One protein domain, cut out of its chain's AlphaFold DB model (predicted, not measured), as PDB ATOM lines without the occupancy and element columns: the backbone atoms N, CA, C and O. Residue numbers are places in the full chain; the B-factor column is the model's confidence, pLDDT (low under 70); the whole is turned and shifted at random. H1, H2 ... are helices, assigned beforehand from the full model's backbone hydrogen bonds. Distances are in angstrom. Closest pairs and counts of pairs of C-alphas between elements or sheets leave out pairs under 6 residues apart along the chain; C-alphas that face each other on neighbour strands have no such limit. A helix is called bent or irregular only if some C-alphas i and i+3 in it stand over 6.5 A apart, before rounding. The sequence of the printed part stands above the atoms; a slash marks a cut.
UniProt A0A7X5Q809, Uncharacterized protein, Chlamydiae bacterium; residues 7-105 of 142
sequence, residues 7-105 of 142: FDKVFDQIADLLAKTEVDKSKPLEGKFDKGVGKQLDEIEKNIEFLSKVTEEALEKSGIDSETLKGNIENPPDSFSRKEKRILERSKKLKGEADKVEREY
ATOM      1  N   PHE A   7     183.101 175.612  90.326       80.12
ATOM      2  CA  PHE A   7     183.716 176.918  90.581       80.12
ATOM      3  C   PHE A   7     182.816 177.902  91.339       80.12
ATOM      4  O   PHE A   7     183.329 178.822  91.971       80.12
ATOM      5  N   ASP A   8     181.488 177.722  91.316       82.06
ATOM      6  CA  ASP A   8     180.559 178.700  91.904       82.06
ATOM      7  C   ASP A   8     180.823 178.894  93.401       82.06
ATOM      8  O   ASP A   8     180.869 180.026  93.869       82.06
ATOM      9  N   LYS A   9     181.086 177.802  94.133       83.75
ATOM     10  CA  LYS A   9     181.385 177.861  95.571       83.75
ATOM     11  C   LYS A   9     182.656 178.653  95.869       83.75
ATOM     12  O   LYS A   9     182.671 179.442  96.805       83.75
ATOM     13  N   VAL A  10     183.706 178.449  95.075       83.44
ATOM     14  CA  VAL A  10     184.983 179.157  95.249       83.44
ATOM     15  C   VAL A  10     184.800 180.641  94.934       83.44
ATOM     16  O   VAL A  10     185.280 181.495  95.673       83.44
ATOM     17  N   PHE A  11     184.038 180.971  93.889       85.88
ATOM     18  CA  PHE A  11     183.721 182.359  93.558       85.88
ATOM     19  C   PHE A  11     182.852 183.050  94.605       85.88
ATOM     20  O   PHE A  11     183.056 184.236  94.856       85.88
ATOM     21  N   ASP A  12     181.898 182.340  95.205       86.75
ATOM     22  CA  ASP A  12     181.100 182.857  96.319       86.75
ATOM     23  C   ASP A  12     182.010 183.155  97.525       86.75
ATOM     24  O   ASP A  12     181.979 184.260  98.058       86.75
ATOM     25  N   GLN A  13     182.908 182.229  97.884       83.06
ATOM     26  CA  GLN A  13     183.861 182.419  98.985       83.06
ATOM     27  C   GLN A  13     184.824 183.595  98.752       83.06
ATOM     28  O   GLN A  13     185.090 184.369  99.674       83.06
ATOM     29  N   ILE A  14     185.331 183.763  97.524       85.06
ATOM     30  CA  ILE A  14     186.176 184.910  97.158       85.06
ATOM     31  C   ILE A  14     185.377 186.216  97.257       85.06
ATOM     32  O   ILE A  14     185.869 187.192  97.820       85.06
ATOM     33  N   ALA A  15     184.142 186.234  96.747       85.00
ATOM     34  CA  ALA A  15     183.277 187.409  96.816       85.00
ATOM     35  C   ALA A  15     182.970 187.809  98.268       85.00
ATOM     36  O   ALA A  15     183.050 188.988  98.608       85.00
ATOM     37  N   ASP A  16     182.687 186.837  99.137       85.44
ATOM     38  CA  ASP A  16     182.432 187.073 100.559       85.44
ATOM     39  C   ASP A  16     183.650 187.682 101.265       85.44
ATOM     40  O   ASP A  16     183.508 188.592 102.086       85.44
ATOM     41  N   LEU A  17     184.861 187.214 100.943       82.88
ATOM     42  CA  LEU A  17     186.089 187.805 101.477       82.88
ATOM     43  C   LEU A  17     186.291 189.236 100.975       82.88
ATOM     44  O   LEU A  17     186.589 190.118 101.782       82.88
ATOM     45  N   LEU A  18     186.081 189.491  99.682       83.31
ATOM     46  CA  LEU A  18     186.174 190.841  99.122       83.31
ATOM     47  C   LEU A  18     185.168 191.787  99.791       83.31
ATOM     48  O   LEU A  18     185.556 192.860 100.258       83.31
ATOM     49  N   ALA A  19     183.917 191.357  99.963       83.25
ATOM     50  CA  ALA A  19     182.890 192.133 100.652       83.25
ATOM     51  C   ALA A  19     183.283 192.455 102.104       83.25
ATOM     52  O   ALA A  19     183.177 193.604 102.538       83.25
ATOM     53  N   LYS A  20     183.819 191.478 102.853       79.12
ATOM     54  CA  LYS A  20     184.356 191.725 104.204       79.12
ATOM     55  C   LYS A  20     185.482 192.759 104.185       79.12
ATOM     56  O   LYS A  20     185.488 193.675 105.007       79.12
ATOM     57  N   THR A  21     186.406 192.665 103.225       76.00
ATOM     58  CA  THR A  21     187.511 193.631 103.117       76.00
ATOM     59  C   THR A  21     187.056 195.045 102.755       76.00
ATOM     60  O   THR A  21     187.695 196.003 103.198       76.00
ATOM     61  N   GLU A  22     185.964 195.201 102.000       72.50
ATOM     62  CA  GLU A  22     185.356 196.506 101.719       72.50
ATOM     63  C   GLU A  22     184.698 197.111 102.960       72.50
ATOM     64  O   GLU A  22     184.907 198.291 103.246       72.50
ATOM     65  N   VAL A  23     183.965 196.308 103.736       72.50
ATOM     66  CA  VAL A  23     183.335 196.751 104.992       72.50
ATOM     67  C   VAL A  23     184.390 197.209 106.004       72.50
ATOM     68  O   VAL A  23     184.233 198.245 106.655       72.50
ATOM     69  N   ASP A  24     185.513 196.498 106.086       68.44
ATOM     70  CA  ASP A  24     186.605 196.815 107.009       68.44
ATOM     71  C   ASP A  24     187.595 197.860 106.467       68.44
ATOM     72  O   ASP A  24     188.498 198.301 107.182       68.44
ATOM     73  N   LYS A  25     187.405 198.347 105.234       65.31
ATOM     74  CA  LYS A  25     188.291 199.321 104.574       65.31
ATOM     75  C   LYS A  25     188.407 200.645 105.336       65.31
ATOM     76  O   LYS A  25     189.401 201.353 105.162       65.31
ATOM     77  N   SER A  26     187.423 201.009 106.150       63.62
ATOM     78  CA  SER A  26     187.440 202.230 106.966       63.62
ATOM     79  C   SER A  26     188.211 202.074 108.282       63.62
ATOM     80  O   SER A  26     188.596 203.079 108.883       63.62
ATOM     81  N   LYS A  27     188.478 200.839 108.723       65.50
ATOM     82  CA  LYS A  27     189.170 200.576 109.986       65.50
ATOM     83  C   LYS A  27     190.685 200.756 109.816       65.50
ATOM     84  O   LYS A  27     191.247 200.383 108.779       65.50
ATOM     85  N   PRO A  28     191.377 201.350 110.806       61.81
ATOM     86  CA  PRO A  28     192.832 201.388 110.801       61.81
ATOM     87  C   PRO A  28     193.391 199.958 110.788       61.81
ATOM     88  O   PRO A  28     192.806 199.050 111.374       61.81
ATOM     89  N   LEU A  29     194.531 199.764 110.115       63.22
ATOM     90  CA  LEU A  29     195.297 198.508 110.113       63.22
ATOM     91  C   LEU A  29     195.930 198.285 111.500       63.22
ATOM     92  O   LEU A  29     197.146 198.395 111.675       63.22
ATOM     93  N   GLU A  30     195.098 198.040 112.504       58.16
ATOM     94  CA  GLU A  30     195.480 197.828 113.894       58.16
ATOM     95  C   GLU A  30     194.765 196.584 114.422       58.16
ATOM     96  O   GLU A  30     193.543 196.490 114.384       58.16
ATOM     97  N   GLY A  31     195.535 195.605 114.903       60.09
ATOM     98  CA  GLY A  31     194.991 194.364 115.448       60.09
ATOM     99  C   GLY A  31     195.828 193.134 115.108       60.09
ATOM    100  O   GLY A  31     196.779 193.195 114.328       60.09
ATOM    101  N   LYS A  32     195.481 192.006 115.736       60.22
ATOM    102  CA  LYS A  32     195.973 190.679 115.345       60.22
ATOM    103  C   LYS A  32     195.146 190.185 114.159       60.22
ATOM    104  O   LYS A  32     193.957 190.475 114.087       60.22
ATOM    105  N   PHE A  33     195.779 189.437 113.262       63.28
ATOM    106  CA  PHE A  33     195.103 188.778 112.147       63.28
ATOM    107  C   PHE A  33     193.955 187.900 112.668       63.28
ATOM    108  O   PHE A  33     194.163 187.099 113.587       63.28
ATOM    109  N   ASP A  34     192.750 188.087 112.127       72.00
ATOM    110  CA  ASP A  34     191.587 187.299 112.528       72.00
ATOM    111  C   ASP A  34     191.779 185.840 112.092       72.00
ATOM    112  O   ASP A  34     191.920 185.527 110.908       72.00
ATOM    113  N   LYS A  35     191.771 184.931 113.070       74.88
ATOM    114  CA  LYS A  35     191.922 183.490 112.842       74.88
ATOM    115  C   LYS A  35     190.785 182.920 111.988       74.88
ATOM    116  O   LYS A  35     190.998 181.906 111.329       74.88
ATOM    117  N   GLY A  36     189.600 183.535 112.008       76.88
ATOM    118  CA  GLY A  36     188.477 183.145 111.155       76.88
ATOM    119  C   GLY A  36     188.768 183.403 109.678       76.88
ATOM    120  O   GLY A  36     188.611 182.502 108.860       76.88
ATOM    121  N   VAL A  37     189.277 184.595 109.355       76.00
ATOM    122  CA  VAL A  37     189.683 184.968 107.988       76.00
ATOM    123  C   VAL A  37     190.848 184.102 107.505       76.00
ATOM    124  O   VAL A  37     190.833 183.651 106.365       76.00
ATOM    125  N   GLY A  38     191.809 183.796 108.384       79.19
ATOM    126  CA  GLY A  38     192.911 182.880 108.074       79.19
ATOM    127  C   GLY A  38     192.450 181.501 107.620       79.19
ATOM    128  O   GLY A  38     192.844 181.044 106.557       79.19
ATOM    129  N   LYS A  39     191.535 180.876 108.370       82.44
ATOM    130  CA  LYS A  39     190.983 179.567 107.991       82.44
ATOM    131  C   LYS A  39     190.239 179.604 106.656       82.44
ATOM    132  O   LYS A  39     190.338 178.659 105.884       82.44
ATOM    133  N   GLN A  40     189.500 180.684 106.387       79.94
ATOM    134  CA  GLN A  40     188.797 180.846 105.112       79.94
ATOM    135  C   GLN A  40     189.776 180.976 103.938       79.94
ATOM    136  O   GLN A  40     189.521 180.415 102.876       79.94
ATOM    137  N   LEU A  41     190.898 181.677 104.129       83.69
ATOM    138  CA  LEU A  41     191.961 181.764 103.127       83.69
ATOM    139  C   LEU A  41     192.621 180.402 102.889       83.69
ATOM    140  O   LEU A  41     192.728 180.001 101.734       83.69
ATOM    141  N   ASP A  42     192.954 179.661 103.951       85.31
ATOM    142  CA  ASP A  42     193.550 178.320 103.842       85.31
ATOM    143  C   ASP A  42     192.633 177.339 103.080       85.31
ATOM    144  O   ASP A  42     193.093 176.505 102.301       85.31
ATOM    145  N   GLU A  43     191.317 177.404 103.312       85.75
ATOM    146  CA  GLU A  43     190.339 176.571 102.600       85.75
ATOM    147  C   GLU A  43     190.236 176.938 101.116       85.75
ATOM    148  O   GLU A  43     190.176 176.049 100.263       85.75
ATOM    149  N   ILE A  44     190.226 178.234 100.798       85.81
ATOM    150  CA  ILE A  44     190.197 178.707  99.411       85.81
ATOM    151  C   ILE A  44     191.482 178.307  98.689       85.81
ATOM    152  O   ILE A  44     191.404 177.820  97.566       85.81
ATOM    153  N   GLU A  45     192.643 178.454  99.329       86.69
ATOM    154  CA  GLU A  45     193.939 178.084  98.758       86.69
ATOM    155  C   GLU A  45     193.978 176.596  98.397       86.69
ATOM    156  O   GLU A  45     194.262 176.249  97.252       86.69
ATOM    157  N   LYS A  46     193.543 175.714  99.306       87.19
ATOM    158  CA  LYS A  46     193.432 174.270  99.029       87.19
ATOM    159  C   LYS A  46     192.485 173.954  97.874       87.19
ATOM    160  O   LYS A  46     192.781 173.092  97.048       87.19
ATOM    161  N   ASN A  47     191.336 174.629  97.814       84.44
ATOM    162  CA  ASN A  47     190.369 174.425  96.736       84.44
ATOM    163  C   ASN A  47     190.926 174.894  95.387       84.44
ATOM    164  O   ASN A  47     190.709 174.227  94.376       84.44
ATOM    165  N   ILE A  48     191.651 176.015  95.369       86.06
ATOM    166  CA  ILE A  48     192.323 176.525  94.173       86.06
ATOM    167  C   ILE A  48     193.417 175.556  93.735       86.06
ATOM    168  O   ILE A  48     193.428 175.178  92.572       86.06
ATOM    169  N   GLU A  49     194.289 175.100  94.635       87.38
ATOM    170  CA  GLU A  49     195.340 174.130  94.302       87.38
ATOM    171  C   GLU A  49     194.772 172.847  93.695       87.38
ATOM    172  O   GLU A  49     195.282 172.346  92.692       87.38
ATOM    173  N   PHE A  50     193.700 172.318  94.290       86.69
ATOM    174  CA  PHE A  50     193.031 171.132  93.771       86.69
ATOM    175  C   PHE A  50     192.463 171.374  92.369       86.69
ATOM    176  O   PHE A  50     192.708 170.581  91.460       86.69
ATOM    177  N   LEU A  51     191.735 172.478  92.176       84.69
ATOM    178  CA  LEU A  51     191.163 172.821  90.876       84.69
ATOM    179  C   LEU A  51     192.248 173.064  89.826       84.69
ATOM    180  O   LEU A  51     192.089 172.600  88.700       84.69
ATOM    181  N   SER A  52     193.345 173.733  90.178       86.56
ATOM    182  CA  SER A  52     194.474 173.969  89.274       86.56
ATOM    183  C   SER A  52     195.074 172.656  88.794       86.56
ATOM    184  O   SER A  52     195.170 172.465  87.590       86.56
ATOM    185  N   LYS A  53     195.352 171.705  89.698       87.31
ATOM    186  CA  LYS A  53     195.880 170.381  89.324       87.31
ATOM    187  C   LYS A  53     194.946 169.626  88.382       87.31
ATOM    188  O   LYS A  53     195.372 169.142  87.341       87.31
ATOM    189  N   VAL A  54     193.655 169.569  88.714       86.44
ATOM    190  CA  VAL A  54     192.655 168.900  87.862       86.44
ATOM    191  C   VAL A  54     192.557 169.576  86.492       86.44
ATOM    192  O   VAL A  54     192.394 168.902  85.476       86.44
ATOM    193  N   THR A  55     192.655 170.907  86.453       85.38
ATOM    194  CA  THR A  55     192.577 171.672  85.206       85.38
ATOM    195  C   THR A  55     193.839 171.489  84.365       85.38
ATOM    196  O   THR A  55     193.719 171.287  83.165       85.38
ATOM    197  N   GLU A  56     195.026 171.493  84.971       86.50
ATOM    198  CA  GLU A  56     196.301 171.214  84.298       86.50
ATOM    199  C   GLU A  56     196.293 169.819  83.667       86.50
ATOM    200  O   GLU A  56     196.506 169.697  82.464       86.50
ATOM    201  N   GLU A  57     195.909 168.786  84.422       86.50
ATOM    202  CA  GLU A  57     195.784 167.426  83.885       86.50
ATOM    203  C   GLU A  57     194.776 167.337  82.725       86.50
ATOM    204  O   GLU A  57     194.961 166.561  81.785       86.50
ATOM    205  N   ALA A  58     193.678 168.099  82.783       85.44
ATOM    206  CA  ALA A  58     192.680 168.134  81.717       85.44
ATOM    207  C   ALA A  58     193.192 168.865  80.465       85.44
ATOM    208  O   ALA A  58     192.925 168.421  79.346       85.44
ATOM    209  N   LEU A  59     193.934 169.960  80.638       85.50
ATOM    210  CA  LEU A  59     194.557 170.714  79.548       85.50
ATOM    211  C   LEU A  59     195.630 169.885  78.841       85.50
ATOM    212  O   LEU A  59     195.629 169.813  77.614       85.50
ATOM    213  N   GLU A  60     196.463 169.170  79.599       86.00
ATOM    214  CA  GLU A  60     197.463 168.254  79.044       86.00
ATOM    215  C   GLU A  60     196.814 167.127  78.233       86.00
ATOM    216  O   GLU A  60     197.194 166.884  77.088       86.00
ATOM    217  N   LYS A  61     195.778 166.475  78.778       86.31
ATOM    218  CA  LYS A  61     195.047 165.398  78.080       86.31
ATOM    219  C   LYS A  61     194.320 165.877  76.824       86.31
ATOM    220  O   LYS A  61     194.119 165.089  75.904       86.31
ATOM    221  N   SER A  62     193.890 167.136  76.801       83.69
ATOM    222  CA  SER A  62     193.179 167.737  75.667       83.69
ATOM    223  C   SER A  62     194.109 168.388  74.640       83.69
ATOM    224  O   SER A  62     193.634 168.808  73.587       83.69
ATOM    225  N   GLY A  63     195.418 168.448  74.913       84.44
ATOM    226  CA  GLY A  63     196.406 169.050  74.019       84.44
ATOM    227  C   GLY A  63     196.245 170.564  73.856       84.44
ATOM    228  O   GLY A  63     196.708 171.118  72.862       84.44
ATOM    229  N   ILE A  64     195.564 171.232  74.793       83.50
ATOM    230  CA  ILE A  64     195.364 172.684  74.755       83.50
ATOM    231  C   ILE A  64     196.614 173.358  75.319       83.50
ATOM    232  O   ILE A  64     196.941 173.204  76.495       83.50
ATOM    233  N   ASP A  65     197.292 174.141  74.484       85.06
ATOM    234  CA  ASP A  65     198.454 174.913  74.904       85.06
ATOM    235  C   ASP A  65     198.077 176.212  75.647       85.06
ATOM    236  O   ASP A  65     196.935 176.689  75.666       85.06
ATOM    237  N   SER A  66     199.078 176.804  76.297       80.19
ATOM    238  CA  SER A  66     198.889 178.018  77.096       80.19
ATOM    239  C   SER A  66     198.509 179.254  76.267       80.19
ATOM    240  O   SER A  66     197.878 180.173  76.796       80.19
ATOM    241  N   GLU A  67     198.872 179.297  74.982       81.94
ATOM    242  CA  GLU A  67     198.554 180.411  74.082       81.94
ATOM    243  C   GLU A  67     197.087 180.368  73.655       81.94
ATOM    244  O   GLU A  67     196.383 181.374  73.757       81.94
ATOM    245  N   THR A  68     196.587 179.183  73.309       82.81
ATOM    246  CA  THR A  68     195.176 178.926  73.011       82.81
ATOM    247  C   THR A  68     194.305 179.213  74.228       82.81
ATOM    248  O   THR A  68     193.253 179.845  74.111       82.81
ATOM    249  N   LEU A  69     194.756 178.828  75.427       84.19
ATOM    250  CA  LEU A  69     194.051 179.147  76.668       84.19
ATOM    251  C   LEU A  69     193.917 180.666  76.871       84.19
ATOM    252  O   LEU A  69     192.827 181.157  77.166       84.19
ATOM    253  N   LYS A  70     195.011 181.422  76.693       84.62
ATOM    254  CA  LYS A  70     194.996 182.892  76.800       84.62
ATOM    255  C   LYS A  70     194.081 183.520  75.752       84.62
ATOM    256  O   LYS A  70     193.265 184.369  76.108       84.62
ATOM    257  N   GLY A  71     194.158 183.050  74.508       85.25
ATOM    258  CA  GLY A  71     193.282 183.486  73.421       85.25
ATOM    259  C   GLY A  71     191.804 183.296  73.760       85.25
ATOM    260  O   GLY A  71     191.026 184.238  73.642       85.25
ATOM    261  N   ASN A  72     191.436 182.129  74.293       84.81
ATOM    262  CA  ASN A  72     190.063 181.821  74.704       84.81
ATOM    263  C   ASN A  72     189.590 182.642  75.916       84.81
ATOM    264  O   ASN A  72     188.394 182.880  76.085       84.81
ATOM    265  N   ILE A  73     190.506 183.080  76.785       84.88
ATOM    266  CA  ILE A  73     190.174 183.974  77.899       84.88
ATOM    267  C   ILE A  73     189.888 185.382  77.379       84.88
ATOM    268  O   ILE A  73     188.937 186.016  77.842       84.88
ATOM    269  N   GLU A  74     190.699 185.900  76.461       85.19
ATOM    270  CA  GLU A  74     190.537 187.247  75.906       85.19
ATOM    271  C   GLU A  74     189.326 187.324  74.976       85.19
ATOM    272  O   GLU A  74     188.450 188.165  75.190       85.19
ATOM    273  N   ASN A  75     189.238 186.377  74.043       85.62
ATOM    274  CA  ASN A  75     188.202 186.258  73.028       85.62
ATOM    275  C   ASN A  75     187.520 184.883  73.147       85.62
ATOM    276  O   ASN A  75     187.940 183.926  72.496       85.62
ATOM    277  N   PRO A  76     186.485 184.753  74.000       84.81
ATOM    278  CA  PRO A  76     185.818 183.476  74.215       84.81
ATOM    279  C   PRO A  76     185.165 182.964  72.924       84.81
ATOM    280  O   PRO A  76     184.392 183.710  72.316       84.81
ATOM    281  N   PRO A  77     185.413 181.699  72.534       84.12
ATOM    282  CA  PRO A  77     184.833 181.097  71.341       84.12
ATOM    283  C   PRO A  77     183.305 181.194  71.302       84.12
ATOM    284  O   PRO A  77     182.624 181.133  72.332       84.12
ATOM    285  N   ASP A  78     182.733 181.258  70.101       82.69
ATOM    286  CA  ASP A  78     181.274 181.244  69.929       82.69
ATOM    287  C   ASP A  78     180.632 179.916  70.330       82.69
ATOM    288  O   ASP A  78     179.463 179.894  70.715       82.69
ATOM    289  N   SER A  79     181.415 178.836  70.338       84.81
ATOM    290  CA  SER A  79     181.011 177.526  70.848       84.81
ATOM    291  C   SER A  79     180.764 177.507  72.359       84.81
ATOM    292  O   SER A  79     180.125 176.577  72.848       84.81
ATOM    293  N   PHE A  80     181.225 178.517  73.110       84.25
ATOM    294  CA  PHE A  80     180.958 178.591  74.543       84.25
ATOM    295  C   PHE A  80     179.477 178.857  74.793       84.25
ATOM    296  O   PHE A  80     178.887 179.834  74.316       84.25
ATOM    297  N   SER A  81     178.888 178.029  75.643       87.88
ATOM    298  CA  SER A  81     177.541 178.227  76.143       87.88
ATOM    299  C   SER A  81     177.424 179.550  76.906       87.88
ATOM    300  O   SER A  81     178.370 180.081  77.500       87.88
ATOM    301  N   ARG A  82     176.195 180.067  76.998       86.06
ATOM    302  CA  ARG A  82     175.890 181.257  77.808       86.06
ATOM    303  C   ARG A  82     176.314 181.096  79.275       86.06
ATOM    304  O   ARG A  82     176.610 182.088  79.938       86.06
ATOM    305  N   LYS A  83     176.308 179.864  79.795       84.56
ATOM    306  CA  LYS A  83     176.725 179.562  81.169       84.56
ATOM    307  C   LYS A  83     178.236 179.752  81.320       84.56
ATOM    308  O   LYS A  83     178.649 180.457  82.232       84.56
ATOM    309  N   GLU A  84     179.035 179.211  80.404       83.88
ATOM    310  CA  GLU A  84     180.502 179.338  80.405       83.88
ATOM    311  C   GLU A  84     180.955 180.786  80.235       83.88
ATOM    312  O   GLU A  84     181.795 181.260  81.001       83.88
ATOM    313  N   LYS A  85     180.323 181.539  79.324       85.62
ATOM    314  CA  LYS A  85     180.605 182.975  79.155       85.62
ATOM    315  C   LYS A  85     180.364 183.761  80.455       85.62
ATOM    316  O   LYS A  85     181.214 184.547  80.862       85.62
ATOM    317  N   ARG A  86     179.270 183.477  81.178       87.25
ATOM    318  CA  ARG A  86     178.984 184.098  82.490       87.25
ATOM    319  C   ARG A  86     180.005 183.739  83.570       87.25
ATOM    320  O   ARG A  86     180.335 184.579  84.401       87.25
ATOM    321  N   ILE A  87     180.479 182.496  83.584       86.94
ATOM    322  CA  ILE A  87     181.500 182.024  84.531       86.94
ATOM    323  C   ILE A  87     182.814 182.778  84.287       86.94
ATOM    324  O   ILE A  87     183.417 183.284  85.234       86.94
ATOM    325  N   LEU A  88     183.214 182.918  83.020       87.88
ATOM    326  CA  LEU A  88     184.402 183.671  82.626       87.88
ATOM    327  C   LEU A  88     184.290 185.156  83.006       87.88
ATOM    328  O   LEU A  88     185.217 185.712  83.592       87.88
ATOM    329  N   GLU A  89     183.148 185.792  82.732       89.00
ATOM    330  CA  GLU A  89     182.877 187.179  83.134       89.00
ATOM    331  C   GLU A  89     182.959 187.362  84.653       89.00
ATOM    332  O   GLU A  89     183.595 188.301  85.137       89.00
ATOM    333  N   ARG A  90     182.354 186.443  85.415       89.62
ATOM    334  CA  ARG A  90     182.384 186.468  86.881       89.62
ATOM    335  C   ARG A  90     183.815 186.361  87.411       89.62
ATOM    336  O   ARG A  90     184.190 187.135  88.287       89.62
ATOM    337  N   SER A  91     184.612 185.456  86.850       87.19
ATOM    338  CA  SER A  91     186.026 185.292  87.199       87.19
ATOM    339  C   SER A  91     186.839 186.561  86.907       87.19
ATOM    340  O   SER A  91     187.530 187.074  87.789       87.19
ATOM    341  N   LYS A  92     186.685 187.149  85.708       89.06
ATOM    342  CA  LYS A  92     187.345 188.416  85.335       89.06
ATOM    343  C   LYS A  92     186.984 189.556  86.290       89.06
ATOM    344  O   LYS A  92     187.861 190.325  86.684       89.06
ATOM    345  N   LYS A  93     185.710 189.654  86.682       90.38
ATOM    346  CA  LYS A  93     185.235 190.668  87.629       90.38
ATOM    347  C   LYS A  93     185.896 190.508  89.001       90.38
ATOM    348  O   LYS A  93     186.462 191.476  89.500       90.38
ATOM    349  N   LEU A  94     185.876 189.298  89.566       87.44
ATOM    350  CA  LEU A  94     186.482 189.020  90.874       87.44
ATOM    351  C   LEU A  94     187.991 189.281  90.875       87.44
ATOM    352  O   LEU A  94     188.501 189.887  91.813       87.44
ATOM    353  N   LYS A  95     188.700 188.908  89.800       89.00
ATOM    354  CA  LYS A  95     190.123 189.235  89.633       89.00
ATOM    355  C   LYS A  95     190.360 190.747  89.673       89.00
ATOM    356  O   LYS A  95     191.213 191.222  90.412       89.00
ATOM    357  N   GLY A  96     189.564 191.513  88.926       89.38
ATOM    358  CA  GLY A  96     189.678 192.970  88.913       89.38
ATOM    359  C   GLY A  96     189.364 193.625  90.263       89.38
ATOM    360  O   GLY A  96     189.952 194.653  90.593       89.38
ATOM    361  N   GLU A  97     188.449 193.060  91.050       86.50
ATOM    362  CA  GLU A  97     188.162 193.519  92.416       86.50
ATOM    363  C   GLU A  97     189.315 193.194  93.373       86.50
ATOM    364  O   GLU A  97     189.767 194.082  94.098       86.50
ATOM    365  N   ALA A  98     189.864 191.979  93.306       86.19
ATOM    366  CA  ALA A  98     191.035 191.578  94.085       86.19
ATOM    367  C   ALA A  98     192.258 192.469  93.796       86.19
ATOM    368  O   ALA A  98     192.856 193.003  94.732       86.19
ATOM    369  N   ASP A  99     192.561 192.738  92.521       88.44
ATOM    370  CA  ASP A  99     193.670 193.615  92.114       88.44
ATOM    371  C   ASP A  99     193.507 195.048  92.662       88.44
ATOM    372  O   ASP A  99     194.479 195.722  93.021       88.44
ATOM    373  N   LYS A 100     192.268 195.556  92.728       86.69
ATOM    374  CA  LYS A 100     191.985 196.878  93.314       86.69
ATOM    375  C   LYS A 100     192.255 196.876  94.812       86.69
ATOM    376  O   LYS A 100     192.936 197.782  95.295       86.69
ATOM    377  N   VAL A 101     191.746 195.870  95.520       84.81
ATOM    378  CA  VAL A 101     191.947 195.708  96.964       84.81
ATOM    379  C   VAL A 101     193.441 195.624  97.276       84.81
ATOM    380  O   VAL A 101     193.933 196.380  98.116       84.81
ATOM    381  N   GLU A 102     194.195 194.804  96.543       84.94
ATOM    382  CA  GLU A 102     195.645 194.673  96.711       84.94
ATOM    383  C   GLU A 102     196.361 196.026  96.574       84.94
ATOM    384  O   GLU A 102     197.111 196.440  97.464       84.94
ATOM    385  N   ARG A 103     196.072 196.780  95.506       85.31
ATOM    386  CA  ARG A 103     196.666 198.109  95.275       85.31
ATOM    387  C   ARG A 103     196.324 199.105  96.380       85.31
ATOM    388  O   ARG A 103     197.160 199.933  96.751       85.31
ATOM    389  N   GLU A 104     195.101 199.075  96.893       83.38
ATOM    390  CA  GLU A 104     194.665 199.969  97.965       83.38
ATOM    391  C   GLU A 104     195.340 199.647  99.299       83.38
ATOM    392  O   GLU A 104     195.810 200.559  99.988       83.38
ATOM    393  N   TYR A 105     195.437 198.364  99.653       80.25
ATOM    394  CA  TYR A 105     196.128 197.931 100.867       80.25
ATOM    395  C   TYR A 105     197.640 198.160 100.775       80.25
ATOM    396  O   TYR A 105     198.231 198.631 101.749       80.25
TER     397      TYR A 105
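This is residues 7 to 105 of the 142 residues of an uncharacterized protein of Chlamydiae bacterium (UniProt A0A7X5Q809). An open, loose frame of three long helices: H1 packs on both H2 and H4, short H3 lies crosswise near H4 at one end, and residues 30 to 36 stick out at the other. The printed part has 99 residues, with H1, H2, H3 and H4 in order, no named strand, class all helix. It is a loose rod of 49 by 23 by 22 A; the radius of gyration of the C-alphas is 16.5 A.

Find C-alpha 7 at (183.716, 176.918, 90.581); H1 runs from there to residue 26, 30.4 A, irregular, with C-alphas 23 and 26 7.1 A apart. H2, residues 35 to 62, spans 40.4 A. H3 is residues 66 to 74. H4, residues 82 to 105, spans 34.9 A to C-alpha 105 at (196.128, 197.931, 100.867).

H1 and H2 form a helical hairpin; residues 10 to 17 of H1 touch residues 37 to 48 of H2, closest at the C-alphas of Val 10 and Ile 44, 6.7 A, opposite ways at a steep tilt of 36 degrees, only just past shallow. H4 touches H1 with residues 90 to 101 alone, closest at the C-alphas of Ala 15 and Leu 94, 6.9 A. H3 and H4 are close but not clearly touching; H2 and H4 are apart. Every O i to N i+4 pair is within hydrogen-bond range in H2, H3 and H4, and 15 of 16 in H1.

The C-alphas farthest apart, of Glu 30 and Ser 79, are 49.7 A apart. The printed part has no cut and no long link; the model's pLDDT is under 70 at residues 24 to 33.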